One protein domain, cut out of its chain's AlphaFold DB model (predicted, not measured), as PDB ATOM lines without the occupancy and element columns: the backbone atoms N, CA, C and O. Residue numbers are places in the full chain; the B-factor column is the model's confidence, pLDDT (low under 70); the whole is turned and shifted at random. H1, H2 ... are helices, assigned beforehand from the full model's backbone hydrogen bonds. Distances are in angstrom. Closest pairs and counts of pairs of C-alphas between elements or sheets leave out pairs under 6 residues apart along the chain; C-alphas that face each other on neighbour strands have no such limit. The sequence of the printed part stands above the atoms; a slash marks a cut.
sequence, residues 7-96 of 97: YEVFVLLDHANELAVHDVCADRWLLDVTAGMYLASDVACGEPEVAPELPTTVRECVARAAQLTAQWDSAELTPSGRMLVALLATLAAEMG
ATOM      1  N   TYR A   7      47.487 -26.399 -40.049       89.94
ATOM      2  CA  TYR A   7      46.511 -25.499 -39.431       89.94
ATOM      3  C   TYR A   7      45.215 -26.214 -39.011       89.94
ATOM      4  O   TYR A   7      44.626 -25.896 -37.982       89.94
ATOM      5  N   GLU A   8      44.772 -27.224 -39.767       94.69
ATOM      6  CA  GLU A   8      43.588 -28.017 -39.405       94.69
ATOM      7  C   GLU A   8      43.818 -28.807 -38.108       94.69
ATOM      8  O   GLU A   8      42.929 -28.854 -37.260       94.69
ATOM      9  N   VAL A   9      45.013 -29.380 -37.915       95.69
ATOM     10  CA  VAL A   9      45.371 -30.067 -36.663       95.69
ATOM     11  C   VAL A   9      45.339 -29.100 -35.481       95.69
ATOM     12  O   VAL A   9      44.816 -29.458 -34.427       95.69
ATOM     13  N   PHE A  10      45.834 -27.871 -35.660       96.19
ATOM     14  CA  PHE A  10      45.733 -26.831 -34.636       96.19
ATOM     15  C   PHE A  10      44.275 -26.540 -34.265       96.19
ATOM     16  O   PHE A  10      43.925 -26.645 -33.093       96.19
ATOM     17  N   VAL A  11      43.414 -26.268 -35.250       96.31
ATOM     18  CA  VAL A  11      41.998 -25.955 -35.003       96.31
ATOM     19  C   VAL A  11      41.267 -27.107 -34.301       96.31
ATOM     20  O   VAL A  11      40.457 -26.876 -33.406       96.31
ATOM     21  N   LEU A  12      41.563 -28.361 -34.658       96.94
ATOM     22  CA  LEU A  12      40.970 -29.524 -33.991       96.94
ATOM     23  C   LEU A  12      41.371 -29.616 -32.515       96.94
ATOM     24  O   LEU A  12      40.541 -29.978 -31.683       96.94
ATOM     25  N   LEU A  13      42.626 -29.311 -32.181       96.50
ATOM     26  CA  LEU A  13      43.124 -29.393 -30.806       96.50
ATOM     27  C   LEU A  13      42.737 -28.182 -29.961       96.50
ATOM     28  O   LEU A  13      42.480 -28.354 -28.773       96.50
ATOM     29  N   ASP A  14      42.626 -27.003 -30.567       96.12
ATOM     30  CA  ASP A  14      42.031 -25.823 -29.940       96.12
ATOM     31  C   ASP A  14      40.571 -26.107 -29.555       96.12
ATOM     32  O   ASP A  14      40.201 -26.014 -28.385       96.12
ATOM     33  N   HIS A  15      39.778 -26.638 -30.492       95.88
ATOM     34  CA  HIS A  15      38.397 -27.017 -30.203       95.88
ATOM     35  C   HIS A  15      38.287 -28.158 -29.175       95.88
ATOM     36  O   HIS A  15      37.433 -28.134 -28.288       95.88
ATOM     37  N   ALA A  16      39.168 -29.161 -29.246       94.38
ATOM     38  CA  ALA A  16      39.236 -30.215 -28.231       94.38
ATOM     39  C   ALA A  16      39.527 -29.645 -26.835       94.38
ATOM     40  O   ALA A  16      38.955 -30.117 -25.853       94.38
ATOM     41  N   ASN A  17      40.404 -28.644 -26.748       93.81
ATOM     42  CA  ASN A  17      40.753 -27.982 -25.500       93.81
ATOM     43  C   ASN A  17      39.555 -27.213 -24.922       93.81
ATOM     44  O   ASN A  17      39.257 -27.356 -23.738       93.81
ATOM     45  N   GLU A  18      38.811 -26.480 -25.755       93.25
ATOM     46  CA  GLU A  18      37.565 -25.817 -25.347       93.25
ATOM     47  C   GLU A  18      36.538 -26.814 -24.793       93.25
ATOM     48  O   GLU A  18      35.979 -26.607 -23.714       93.25
ATOM     49  N   LEU A  19      36.316 -27.928 -25.498       92.00
ATOM     50  CA  LEU A  19      35.396 -28.978 -25.057       92.00
ATOM     51  C   LEU A  19      35.849 -29.612 -23.733       92.00
ATOM     52  O   LEU A  19      35.026 -29.838 -22.847       92.00
ATOM     53  N   ALA A  20      37.151 -29.867 -23.578       88.56
ATOM     54  CA  ALA A  20      37.721 -30.485 -22.383       88.56
ATOM     55  C   ALA A  20      37.595 -29.595 -21.136       88.56
ATOM     56  O   ALA A  20      37.357 -30.110 -20.048       88.56
ATOM     57  N   VAL A  21      37.685 -28.267 -21.273       82.69
ATOM     58  CA  VAL A  21      37.488 -27.321 -20.154       82.69
ATOM     59  C   VAL A  21      36.063 -27.383 -19.585       82.69
ATOM     60  O   VAL A  21      35.841 -27.058 -18.416       82.69
ATOM     61  N   HIS A  22      35.090 -27.811 -20.389       80.00
ATOM     62  CA  HIS A  22      33.683 -27.890 -19.998       80.00
ATOM     63  C   HIS A  22      33.212 -29.308 -19.627       80.00
ATOM     64  O   HIS A  22      32.072 -29.462 -19.181       80.00
ATOM     65  N   ASP A  23      34.068 -30.326 -19.756       72.44
ATOM     66  CA  ASP A  23      33.746 -31.721 -19.451       72.44
ATOM     67  C   ASP A  23      34.389 -32.173 -18.125       72.44
ATOM     68  O   ASP A  23      35.603 -32.300 -17.997       72.44
ATOM     69  N   VAL A  24      33.548 -32.478 -17.130       58.62
ATOM     70  CA  VAL A  24      33.954 -32.923 -15.779       58.62
ATOM     71  C   VAL A  24      34.694 -34.273 -15.810       58.62
ATOM     72  O   VAL A  24      35.370 -34.636 -14.850       58.62
ATOM     73  N   CYS A  25      34.598 -35.039 -16.902       58.94
ATOM     74  CA  CYS A  25      35.346 -36.281 -17.093       58.94
ATOM     75  C   CYS A  25      36.699 -36.094 -17.804       58.94
ATOM     76  O   CYS A  25      37.455 -37.064 -17.910       58.94
ATOM     77  N   ALA A  26      37.033 -34.885 -18.272       60.03
ATOM     78  CA  ALA A  26      38.235 -34.623 -19.065       60.03
ATOM     79  C   ALA A  26      39.506 -34.353 -18.242       60.03
ATOM     80  O   ALA A  26      40.584 -34.255 -18.834       60.03
ATOM     81  N   ASP A  27      39.427 -34.317 -16.904       66.25
ATOM     82  CA  ASP A  27      40.564 -34.045 -16.004       66.25
ATOM     83  C   ASP A  27      41.812 -34.885 -16.326       66.25
ATOM     84  O   ASP A  27      42.940 -34.418 -16.176       66.25
ATOM     85  N   ARG A  28      41.623 -36.123 -16.804       76.94
ATOM     86  CA  ARG A  28      42.729 -37.022 -17.155       76.94
ATOM     87  C   ARG A  28      43.498 -36.588 -18.407       76.94
ATOM     88  O   ARG A  28      44.702 -36.797 -18.453       76.94
ATOM     89  N   TRP A  29      42.826 -36.027 -19.410       84.31
ATOM     90  CA  TRP A  29      43.416 -35.752 -20.727       84.31
ATOM     91  C   TRP A  29      43.605 -34.263 -21.007       84.31
ATOM     92  O   TRP A  29      44.257 -33.910 -21.985       84.31
ATOM     93  N   LEU A  30      43.057 -33.384 -20.165       87.81
ATOM     94  CA  LEU A  30      43.098 -31.935 -20.356       87.81
ATOM     95  C   LEU A  30      44.528 -31.404 -20.534       87.81
ATOM     96  O   LEU A  30      44.773 -30.582 -21.417       87.81
ATOM     97  N   LEU A  31      45.483 -31.895 -19.735       90.62
ATOM     98  CA  LEU A  31      46.889 -31.494 -19.845       90.62
ATOM     99  C   LEU A  31      47.508 -31.923 -21.179       90.62
ATOM    100  O   LEU A  31      48.202 -31.126 -21.805       90.62
ATOM    101  N   ASP A  32      47.225 -33.142 -21.634       93.75
ATOM    102  CA  ASP A  32      47.750 -33.659 -22.898       93.75
ATOM    103  C   ASP A  32      47.111 -32.962 -24.105       93.75
ATOM    104  O   ASP A  32      47.805 -32.619 -25.058       93.75
ATOM    105  N   VAL A  33      45.807 -32.670 -24.048       94.31
ATOM    106  CA  VAL A  33      45.108 -31.876 -25.072       94.31
ATOM    107  C   VAL A  33      45.682 -30.458 -25.134       94.31
ATOM    108  O   VAL A  33      46.007 -29.979 -26.220       94.31
ATOM    109  N   THR A  34      45.904 -29.817 -23.981       94.94
ATOM    110  CA  THR A  34      46.524 -28.481 -23.905       94.94
ATOM    111  C   THR A  34      47.947 -28.495 -24.475       94.94
ATOM    112  O   THR A  34      48.329 -27.608 -25.241       94.94
ATOM    113  N   ALA A  35      48.744 -29.512 -24.130       95.19
ATOM    114  CA  ALA A  35      50.097 -29.676 -24.654       95.19
ATOM    115  C   ALA A  35      50.092 -29.904 -26.175       95.19
ATOM    116  O   ALA A  35      50.906 -29.316 -26.890       95.19
ATOM    117  N   GLY A  36      49.149 -30.703 -26.679       96.62
ATOM    118  CA  GLY A  36      48.953 -30.933 -28.106       96.62
ATOM    119  C   GLY A  36      48.589 -29.655 -28.852       96.62
ATOM    120  O   GLY A  36      49.206 -29.358 -29.872       96.62
ATOM    121  N   MET A  37      47.659 -28.862 -28.320       96.19
ATOM    122  CA  MET A  37      47.287 -27.559 -28.878       96.19
ATOM    123  C   MET A  37      48.499 -26.620 -28.972       96.19
ATOM    124  O   MET A  37      48.713 -25.995 -30.009       96.19
ATOM    125  N   TYR A  38      49.334 -26.558 -27.928       96.12
ATOM    126  CA  TYR A  38      50.549 -25.738 -27.943       96.12
ATOM    127  C   TYR A  38      51.537 -26.183 -29.031       96.12
ATOM    128  O   TYR A  38      52.029 -25.360 -29.802       96.12
ATOM    129  N   LEU A  39      51.796 -27.489 -29.137       96.62
ATOM    130  CA  LEU A  39      52.669 -28.044 -30.175       96.62
ATOM    131  C   LEU A  39      52.104 -27.811 -31.582       96.62
ATOM    132  O   LEU A  39      52.855 -27.491 -32.499       96.62
ATOM    133  N   ALA A  40      50.789 -27.944 -31.760       95.19
ATOM    134  CA  ALA A  40      50.131 -27.707 -33.038       95.19
ATOM    135  C   ALA A  40      50.138 -26.229 -33.439       95.19
ATOM    136  O   ALA A  40      50.273 -25.937 -34.621       95.19
ATOM    137  N   SER A  41      50.068 -25.303 -32.480       94.19
ATOM    138  CA  SER A  41      50.229 -23.869 -32.744       94.19
ATOM    139  C   SER A  41      51.622 -23.543 -33.291       94.19
ATOM    140  O   SER A  41      51.742 -22.782 -34.248       94.19
ATOM    141  N   ASP A  42      52.669 -24.163 -32.735       93.94
ATOM    142  CA  ASP A  42      54.041 -24.014 -33.238       93.94
ATOM    143  C   ASP A  42      54.190 -24.586 -34.658       93.94
ATOM    144  O   ASP A  42      54.789 -23.955 -35.526       93.94
ATOM    145  N   VAL A  43      53.585 -25.752 -34.924       92.12
ATOM    146  CA  VAL A  43      53.596 -26.385 -36.255       92.12
ATOM    147  C   VAL A  43      52.808 -25.570 -37.288       92.12
ATOM    148  O   VAL A  43      53.271 -25.421 -38.413       92.12
ATOM    149  N   ALA A  44      51.660 -25.004 -36.915       91.81
ATOM    150  CA  ALA A  44      50.806 -24.208 -37.800       91.81
ATOM    151  C   ALA A  44      51.289 -22.756 -37.995       91.81
ATOM    152  O   ALA A  44      50.638 -21.965 -38.682       91.81
ATOM    153  N   CYS A  45      52.403 -22.358 -37.376       89.12
ATOM    154  CA  CYS A  45      52.880 -20.982 -37.422       89.12
ATOM    155  C   CYS A  45      53.268 -20.564 -38.852       89.12
ATOM    156  O   CYS A  45      54.194 -21.108 -39.450       89.12
ATOM    157  N   GLY A  46      52.582 -19.547 -39.385       86.31
ATOM    158  CA  GLY A  46      52.805 -19.048 -40.748       86.31
ATOM    159  C   GLY A  46      52.069 -19.831 -41.839       86.31
ATOM    160  O   GLY A  46      52.205 -19.490 -43.015       86.31
ATOM    161  N   GLU A  47      51.276 -20.831 -41.456       87.62
ATOM    162  CA  GLU A  47      50.441 -21.612 -42.363       87.62
ATOM    163  C   GLU A  47      49.133 -20.881 -42.708       87.62
ATOM    164  O   GLU A  47      48.646 -20.062 -41.921       87.62
ATOM    165  N   PRO A  48      48.545 -21.135 -43.892       87.38
ATOM    166  CA  PRO A  48      47.273 -20.536 -44.257       87.38
ATOM    167  C   PRO A  48      46.153 -21.057 -43.355       87.38
ATOM    168  O   PRO A  48      46.033 -22.261 -43.121       87.38
ATOM    169  N   GLU A  49      45.297 -20.143 -42.903       87.94
ATOM    170  CA  GLU A  49      44.145 -20.500 -42.082       87.94
ATOM    171  C   GLU A  49      43.144 -21.356 -42.869       87.94
ATOM    172  O   GLU A  49      42.822 -21.077 -44.029       87.94
ATOM    173  N   VAL A  50      42.620 -22.393 -42.217       86.44
ATOM    174  CA  VAL A  50      41.603 -23.299 -42.761       86.44
ATOM    175  C   VAL A  50      40.551 -23.544 -41.686       86.44
ATOM    176  O   VAL A  50      40.893 -23.812 -40.538       86.44
ATOM    177  N   ALA A  51      39.273 -23.487 -42.066       85.94
ATOM    178  CA  ALA A  51      38.147 -23.803 -41.190       85.94
ATOM    179  C   ALA A  51      37.629 -25.227 -41.484       85.94
ATOM    180  O   ALA A  51      36.839 -25.404 -42.418       85.94
ATOM    181  N   PRO A  52      38.089 -26.260 -40.753       88.81
ATOM    182  CA  PRO A  52      37.548 -27.607 -40.877       88.81
ATOM    183  C   PRO A  52      36.155 -27.716 -40.250       88.81
ATOM    184  O   PRO A  52      35.760 -26.933 -39.390       88.81
ATOM    185  N   GLU A  53      35.421 -28.754 -40.641       92.44
ATOM    186  CA  GLU A  53      34.245 -29.194 -39.892       92.44
ATOM    187  C   GLU A  53      34.676 -29.733 -38.520       92.44
ATOM    188  O   GLU A  53      35.498 -30.653 -38.450       92.44
ATOM    189  N   LEU A  54      34.131 -29.148 -37.449       95.25
ATOM    190  CA  LEU A  54      34.510 -29.444 -36.070       95.25
ATOM    191  C   LEU A  54      33.675 -30.597 -35.494       95.25
ATOM    192  O   LEU A  54      32.444 -30.518 -35.504       95.25
ATOM    193  N   PRO A  55      34.316 -31.658 -34.975       95.44
ATOM    194  CA  PRO A  55      33.623 -32.687 -34.209       95.44
ATOM    195  C   PRO A  55      33.046 -32.153 -32.893       95.44
ATOM    196  O   PRO A  55      33.458 -31.110 -32.402       95.44
ATOM    197  N   THR A  56      32.117 -32.898 -32.289       93.75
ATOM    198  CA  THR A  56      31.406 -32.453 -31.069       93.75
ATOM    199  C   THR A  56      32.003 -32.976 -29.766       93.75
ATOM    200  O   THR A  56      31.548 -32.608 -28.685       93.75
ATOM    201  N   THR A  57      33.002 -33.857 -29.849       92.25
ATOM    202  CA  THR A  57      33.639 -34.472 -28.681       92.25
ATOM    203  C   THR A  57      35.157 -34.347 -28.743       92.25
ATOM    204  O   THR A  57      35.755 -34.451 -29.815       92.25
ATOM    205  N   VAL A  58      35.798 -34.220 -27.572       92.62
ATOM    206  CA  VAL A  58      37.270 -34.237 -27.431       92.62
ATOM    207  C   VAL A  58      37.866 -35.449 -28.151       92.62
ATOM    208  O   VAL A  58      38.843 -35.336 -28.888       92.62
ATOM    209  N   ARG A  59      37.222 -36.609 -27.979       93.06
ATOM    210  CA  ARG A  59      37.628 -37.881 -28.574       93.06
ATOM    211  C   ARG A  59      37.723 -37.810 -30.096       93.06
ATOM    212  O   ARG A  59      38.730 -38.221 -30.663       93.06
ATOM    213  N   GLU A  60      36.676 -37.325 -30.752       94.56
ATOM    214  CA  GLU A  60      36.626 -37.244 -32.214       94.56
ATOM    215  C   GLU A  60      37.631 -36.223 -32.754       94.56
ATOM    216  O   GLU A  60      38.276 -36.484 -33.771       94.56
ATOM    217  N   CYS A  61      37.819 -35.097 -32.057       95.62
ATOM    218  CA  CYS A  61      38.839 -34.111 -32.407       95.62
ATOM    219  C   CYS A  61      40.248 -34.718 -32.366       95.62
ATOM    220  O   CYS A  61      40.992 -34.618 -33.342       95.62
ATOM    221  N   VAL A  62      40.591 -35.408 -31.272       95.50
ATOM    222  CA  VAL A  62      41.891 -36.078 -31.103       95.50
ATOM    223  C   VAL A  62      42.084 -37.186 -32.136       95.50
ATOM    224  O   VAL A  62      43.148 -37.266 -32.748       95.50
ATOM    225  N   ALA A  63      41.063 -38.011 -32.381       95.94
ATOM    226  CA  ALA A  63      41.128 -39.084 -33.371       95.94
ATOM    227  C   ALA A  63      41.412 -38.538 -34.777       95.94
ATOM    228  O   ALA A  63      42.282 -39.047 -35.487       95.94
ATOM    229  N   ARG A  64      40.719 -37.463 -35.171       96.31
ATOM    230  CA  ARG A  64      40.936 -36.817 -36.467       96.31
ATOM    231  C   ARG A  64      42.318 -36.174 -36.550       96.31
ATOM    232  O   ARG A  64      43.010 -36.377 -37.545       96.31
ATOM    233  N   ALA A  65      42.755 -35.463 -35.512       96.38
ATOM    234  CA  ALA A  65      44.101 -34.895 -35.451       96.38
ATOM    235  C   ALA A  65      45.177 -35.990 -35.591       96.38
ATOM    236  O   ALA A  65      46.088 -35.868 -36.411       96.38
ATOM    237  N   ALA A  66      45.036 -37.111 -34.878       96.38
ATOM    238  CA  ALA A  66      45.940 -38.255 -34.989       96.38
ATOM    239  C   ALA A  66      45.974 -38.829 -36.420       96.38
ATOM    240  O   ALA A  66      47.052 -39.040 -36.973       96.38
ATOM    241  N   GLN A  67      44.815 -39.006 -37.066       95.25
ATOM    242  CA  GLN A  67      44.733 -39.475 -38.458       95.25
ATOM    243  C   GLN A  67      45.408 -38.526 -39.456       95.25
ATOM    244  O   GLN A  67      46.004 -38.988 -40.430       95.25
ATOM    245  N   LEU A  68      45.301 -37.213 -39.243       94.31
ATOM    246  CA  LEU A  68      45.958 -36.211 -40.081       94.31
ATOM    247  C   LEU A  68      47.474 -36.255 -39.904       94.31
ATOM    248  O   LEU A  68      48.199 -36.374 -40.888       94.31
ATOM    249  N   THR A  69      47.950 -36.244 -38.659       94.56
ATOM    250  CA  THR A  69      49.392 -36.275 -38.370       94.56
ATOM    251  C   THR A  69      50.066 -37.588 -38.780       94.56
ATOM    252  O   THR A  69      51.240 -37.587 -39.141       94.56
ATOM    253  N   ALA A  70      49.330 -38.704 -38.831       92.38
ATOM    254  CA  ALA A  70      49.830 -39.978 -39.351       92.38
ATOM    255  C   ALA A  70      50.168 -39.946 -40.857       92.38
ATOM    256  O   ALA A  70      50.869 -40.832 -41.345       92.38
ATOM    257  N   GLN A  71      49.663 -38.952 -41.596       91.38
ATOM    258  CA  GLN A  71      49.953 -38.760 -43.022       91.38
ATOM    259  C   GLN A  71      51.175 -37.861 -43.257       91.38
ATOM    260  O   GLN A  71      51.591 -37.704 -44.405       91.38
ATOM    261  N   TRP A  72      51.742 -37.261 -42.207       91.31
ATOM    262  CA  TRP A  72      52.911 -36.398 -42.331       91.31
ATOM    263  C   TRP A  72      54.173 -37.197 -42.657       91.31
ATOM    264  O   TRP A  72      54.409 -38.275 -42.105       91.31
ATOM    265  N   ASP A  73      55.032 -36.641 -43.514       88.62
ATOM    266  CA  ASP A  73      56.345 -37.232 -43.760       88.62
ATOM    267  C   ASP A  73      57.264 -37.011 -42.554       88.62
ATOM    268  O   ASP A  73      57.736 -35.904 -42.283       88.62
ATOM    269  N   SER A  74      57.567 -38.103 -41.851       83.38
ATOM    270  CA  SER A  74      58.473 -38.126 -40.702       83.38
ATOM    271  C   SER A  74      59.857 -37.510 -40.961       83.38
ATOM    272  O   SER A  74      60.468 -36.996 -40.019       83.38
ATOM    273  N   ALA A  75      60.351 -37.544 -42.206       87.75
ATOM    274  CA  ALA A  75      61.648 -36.982 -42.577       87.75
ATOM    275  C   ALA A  75      61.640 -35.445 -42.613       87.75
ATOM    276  O   ALA A  75      62.691 -34.823 -42.451       87.75
ATOM    277  N   GLU A  76      60.465 -34.838 -42.781       87.25
ATOM    278  CA  GLU A  76      60.288 -33.389 -42.916       87.25
ATOM    279  C   GLU A  76      59.794 -32.716 -41.625       87.25
ATOM    280  O   GLU A  76      59.736 -31.488 -41.545       87.25
ATOM    281  N   LEU A  77      59.474 -33.499 -40.589       88.56
ATOM    282  CA  LEU A  77      58.930 -32.966 -39.343       88.56
ATOM    283  C   LEU A  77      59.947 -32.137 -38.551       88.56
ATOM    284  O   LEU A  77      61.101 -32.522 -38.326       88.56
ATOM    285  N   THR A  78      59.466 -31.027 -38.001       91.75
ATOM    286  CA  THR A  78      60.158 -30.289 -36.941       91.75
ATOM    287  C   THR A  78      60.186 -31.112 -35.640       91.75
ATOM    288  O   THR A  78      59.459 -32.105 -35.504       91.75
ATOM    289  N   PRO A  79      61.015 -30.744 -34.644       93.94
ATOM    290  CA  PRO A  79      60.952 -31.362 -33.319       93.94
ATOM    291  C   PRO A  79      59.546 -31.322 -32.701       93.94
ATOM    292  O   PRO A  79      59.076 -32.356 -32.228       93.94
ATOM    293  N   SER A  80      58.856 -30.181 -32.785       94.12
ATOM    294  CA  SER A  80      57.485 -30.010 -32.291       94.12
ATOM    295  C   SER A  80      56.498 -30.908 -33.032       94.12
ATOM    296  O   SER A  80      55.693 -31.578 -32.393       94.12
ATOM    297  N   GLY A  81      56.626 -31.024 -34.359       94.50
ATOM    298  CA  GLY A  81      55.809 -31.935 -35.165       94.50
ATOM    299  C   GLY A  81      55.978 -33.400 -34.758       94.50
ATOM    300  O   GLY A  81      54.994 -34.117 -34.601       94.50
ATOM    301  N   ARG A  82      57.214 -33.848 -34.486       95.19
ATOM    302  CA  ARG A  82      57.460 -35.211 -33.973       95.19
ATOM    303  C   ARG A  82      56.848 -35.440 -32.592       95.19
ATOM    304  O   ARG A  82      56.282 -36.503 -32.351       95.19
ATOM    305  N   MET A  83      56.976 -34.466 -31.690       96.38
ATOM    306  CA  MET A  83      56.377 -34.549 -30.354       96.38
ATOM    307  C   MET A  83      54.852 -34.594 -30.431       96.38
ATOM    308  O   MET A  83      54.238 -35.404 -29.743       96.38
ATOM    309  N   LEU A  84      54.258 -33.782 -31.306       96.81
ATOM    310  CA  LEU A  84      52.819 -33.748 -31.537       96.81
ATOM    311  C   LEU A  84      52.297 -35.092 -32.048       96.81
ATOM    312  O   LEU A  84      51.347 -35.622 -31.483       96.81
ATOM    313  N   VAL A  85      52.948 -35.683 -33.056       96.06
ATOM    314  CA  VAL A  85      52.587 -37.013 -33.580       96.06
ATOM    315  C   VAL A  85      52.616 -38.067 -32.468       96.06
ATOM    316  O   VAL A  85      51.666 -38.834 -32.313       96.06
ATOM    317  N   ALA A  86      53.687 -38.103 -31.667       96.31
ATOM    318  CA  ALA A  86      53.825 -39.072 -30.579       96.31
ATOM    319  C   ALA A  86      52.760 -38.884 -29.483       96.31
ATOM    320  O   ALA A  86      52.198 -39.862 -28.980       96.31
ATOM    321  N   LEU A  87      52.465 -37.629 -29.137       96.75
ATOM    322  CA  LEU A  87      51.439 -37.276 -28.164       96.75
ATOM    323  C   LEU A  87      50.048 -37.696 -28.650       96.75
ATOM    324  O   LEU A  87      49.340 -38.387 -27.928       96.75
ATOM    325  N   LEU A  88      49.682 -37.351 -29.888       96.56
ATOM    326  CA  LEU A  88      48.376 -37.686 -30.460       96.56
ATOM    327  C   LEU A  88      48.175 -39.191 -30.625       96.56
ATOM    328  O   LEU A  88      47.083 -39.682 -30.358       96.56
ATOM    329  N   ALA A  89      49.220 -39.934 -31.000       94.94
ATOM    330  CA  ALA A  89      49.157 -41.394 -31.058       94.94
ATOM    331  C   ALA A  89      48.888 -42.011 -29.674       94.94
ATOM    332  O   ALA A  89      48.083 -42.934 -29.550       94.94
ATOM    333  N   THR A  90      49.528 -41.480 -28.629       94.88
ATOM    334  CA  THR A  90      49.311 -41.927 -27.244       94.88
ATOM    335  C   THR A  90      47.897 -41.580 -26.783       94.88
ATOM    336  O   THR A  90      47.172 -42.444 -26.296       94.88
ATOM    337  N   LEU A  91      47.475 -40.335 -27.002       93.06
ATOM    338  CA  LEU A  91      46.174 -39.828 -26.580       93.06
ATOM    339  C   LEU A  91      45.017 -40.572 -27.264       93.06
ATOM    340  O   LEU A  91      44.062 -40.966 -26.597       93.06
ATOM    341  N   ALA A  92      45.125 -40.829 -28.571       92.38
ATOM    342  CA  ALA A  92      44.150 -41.623 -29.318       92.38
ATOM    343  C   ALA A  92      44.031 -43.047 -28.748       92.38
ATOM    344  O   ALA A  92      42.922 -43.511 -28.480       92.38
ATOM    345  N   ALA A  93      45.160 -43.702 -28.455       91.06
ATOM    346  CA  ALA A  93      45.163 -45.031 -27.849       91.06
ATOM    347  C   ALA A  93      44.514 -45.045 -26.451       91.06
ATOM    348  O   ALA A  93      43.752 -45.960 -26.137       91.06
ATOM    349  N   GLU A  94      44.770 -44.031 -25.619       90.56
ATOM    350  CA  GLU A  94      44.151 -43.915 -24.293       90.56
ATOM    351  C   GLU A  94      42.640 -43.667 -24.346       90.56
ATOM    352  O   GLU A  94      41.901 -44.142 -23.479       90.56
ATOM    353  N   MET A  95      42.179 -42.927 -25.354       89.00
ATOM    354  CA  MET A  95      40.764 -42.611 -25.555       89.00
ATOM    355  C   MET A  95      39.985 -43.723 -26.280       89.00
ATOM    356  O   MET A  95      38.751 -43.667 -26.313       89.00
ATOM    357  N   GLY A  96      40.680 -44.742 -26.804       86.19
ATOM    358  CA  GLY A  96      40.096 -45.874 -27.529       86.19
ATOM    359  C   GLY A  96      39.715 -45.545 -28.975       86.19
ATOM    360  O   GLY A  96      38.661 -45.994 -29.433       86.19
TER     361      GLY A  96
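Overview. This is residues 7 to 96 of the 97 residues of an uncharacterized protein of Tessaracoccus sp. MC1756 (UniProt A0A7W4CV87). Four helices lie in a bundle made of two helical hairpins, H1 with H2 and H3 with H4, set side by side so that the helices make a ring in the order H1, H2, H4, H3. A long loop, residues 44 to 57, leaves the end of H2, swings round the outside past H1 and joins the two hairpins. The printed part has 90 residues with four named helices, H1, H2, H3 and H4 along the chain, and no named strand; its class is all helix. It is compact, with a radius of gyration of the C-alphas of 12.0 A, and only just elongated, spanning 38 by 25 by 18 A.

Arrangement. H1, residues 7 to 22, and H2, residues 30 to 43, form a helical hairpin. They touch at a shallow tilt of 22 degrees and run opposite ways; their closest C-alphas, those of Phe 10 and Ala 40, are 4.8 A apart. H1 also touches H3, residues 58 to 69, at a shallow tilt of 18 degrees, opposite ways, with the closest C-alphas those of Ala 16 and Val 58, 4.5 A apart. H2 touches H4, residues 79 to 95, at a shallow tilt of 32 degrees, opposite ways, with the closest C-alphas those of Leu 39 and Ser 80, 5.6 A apart. H3 and H4 form the second helical hairpin, at a steep tilt of 43 degrees and opposite ways; their closest C-alphas, those of Ala 66 and Leu 88, are 5.2 A apart. H2 and H3 are near each other, with 7 pairs of C-alphas within 10 A. H1 and H4 are apart. In H2, H3 and H4 every O i to N i+4 pair is within hydrogen-bond range; in H1 it is 11 of 12.

Along the chain. H1 begins at C-alpha 7, at (46.511, -25.499, -39.431), and ends at C-alpha 22, 23.4 A away. H2 measures 19.8 A from C-alpha 30 to C-alpha 43. H3 begins at C-alpha 58, at (37.270, -34.237, -27.431), and measures 16.5 A to C-alpha 69. H4, the longest helix with 17 residues, measures 24.4 A and ends at C-alpha 95, at (40.764, -42.611, -25.555).

Size, cuts and confidence. The two C-alphas farthest apart, those of Val 24 and Ala 75, are 38.8 A apart. The printed part has no cut. The links H1 to H2, 7 residues, and H3 to H4, 9 residues, are short but not tight. The link H2 to H3, 14 residues, is long, and its C-alphas lie 11 to 18 A from the mean of the C-alphas. The mean pLDDT of the printed part is 90.8; residues 24 to 27 are under 70.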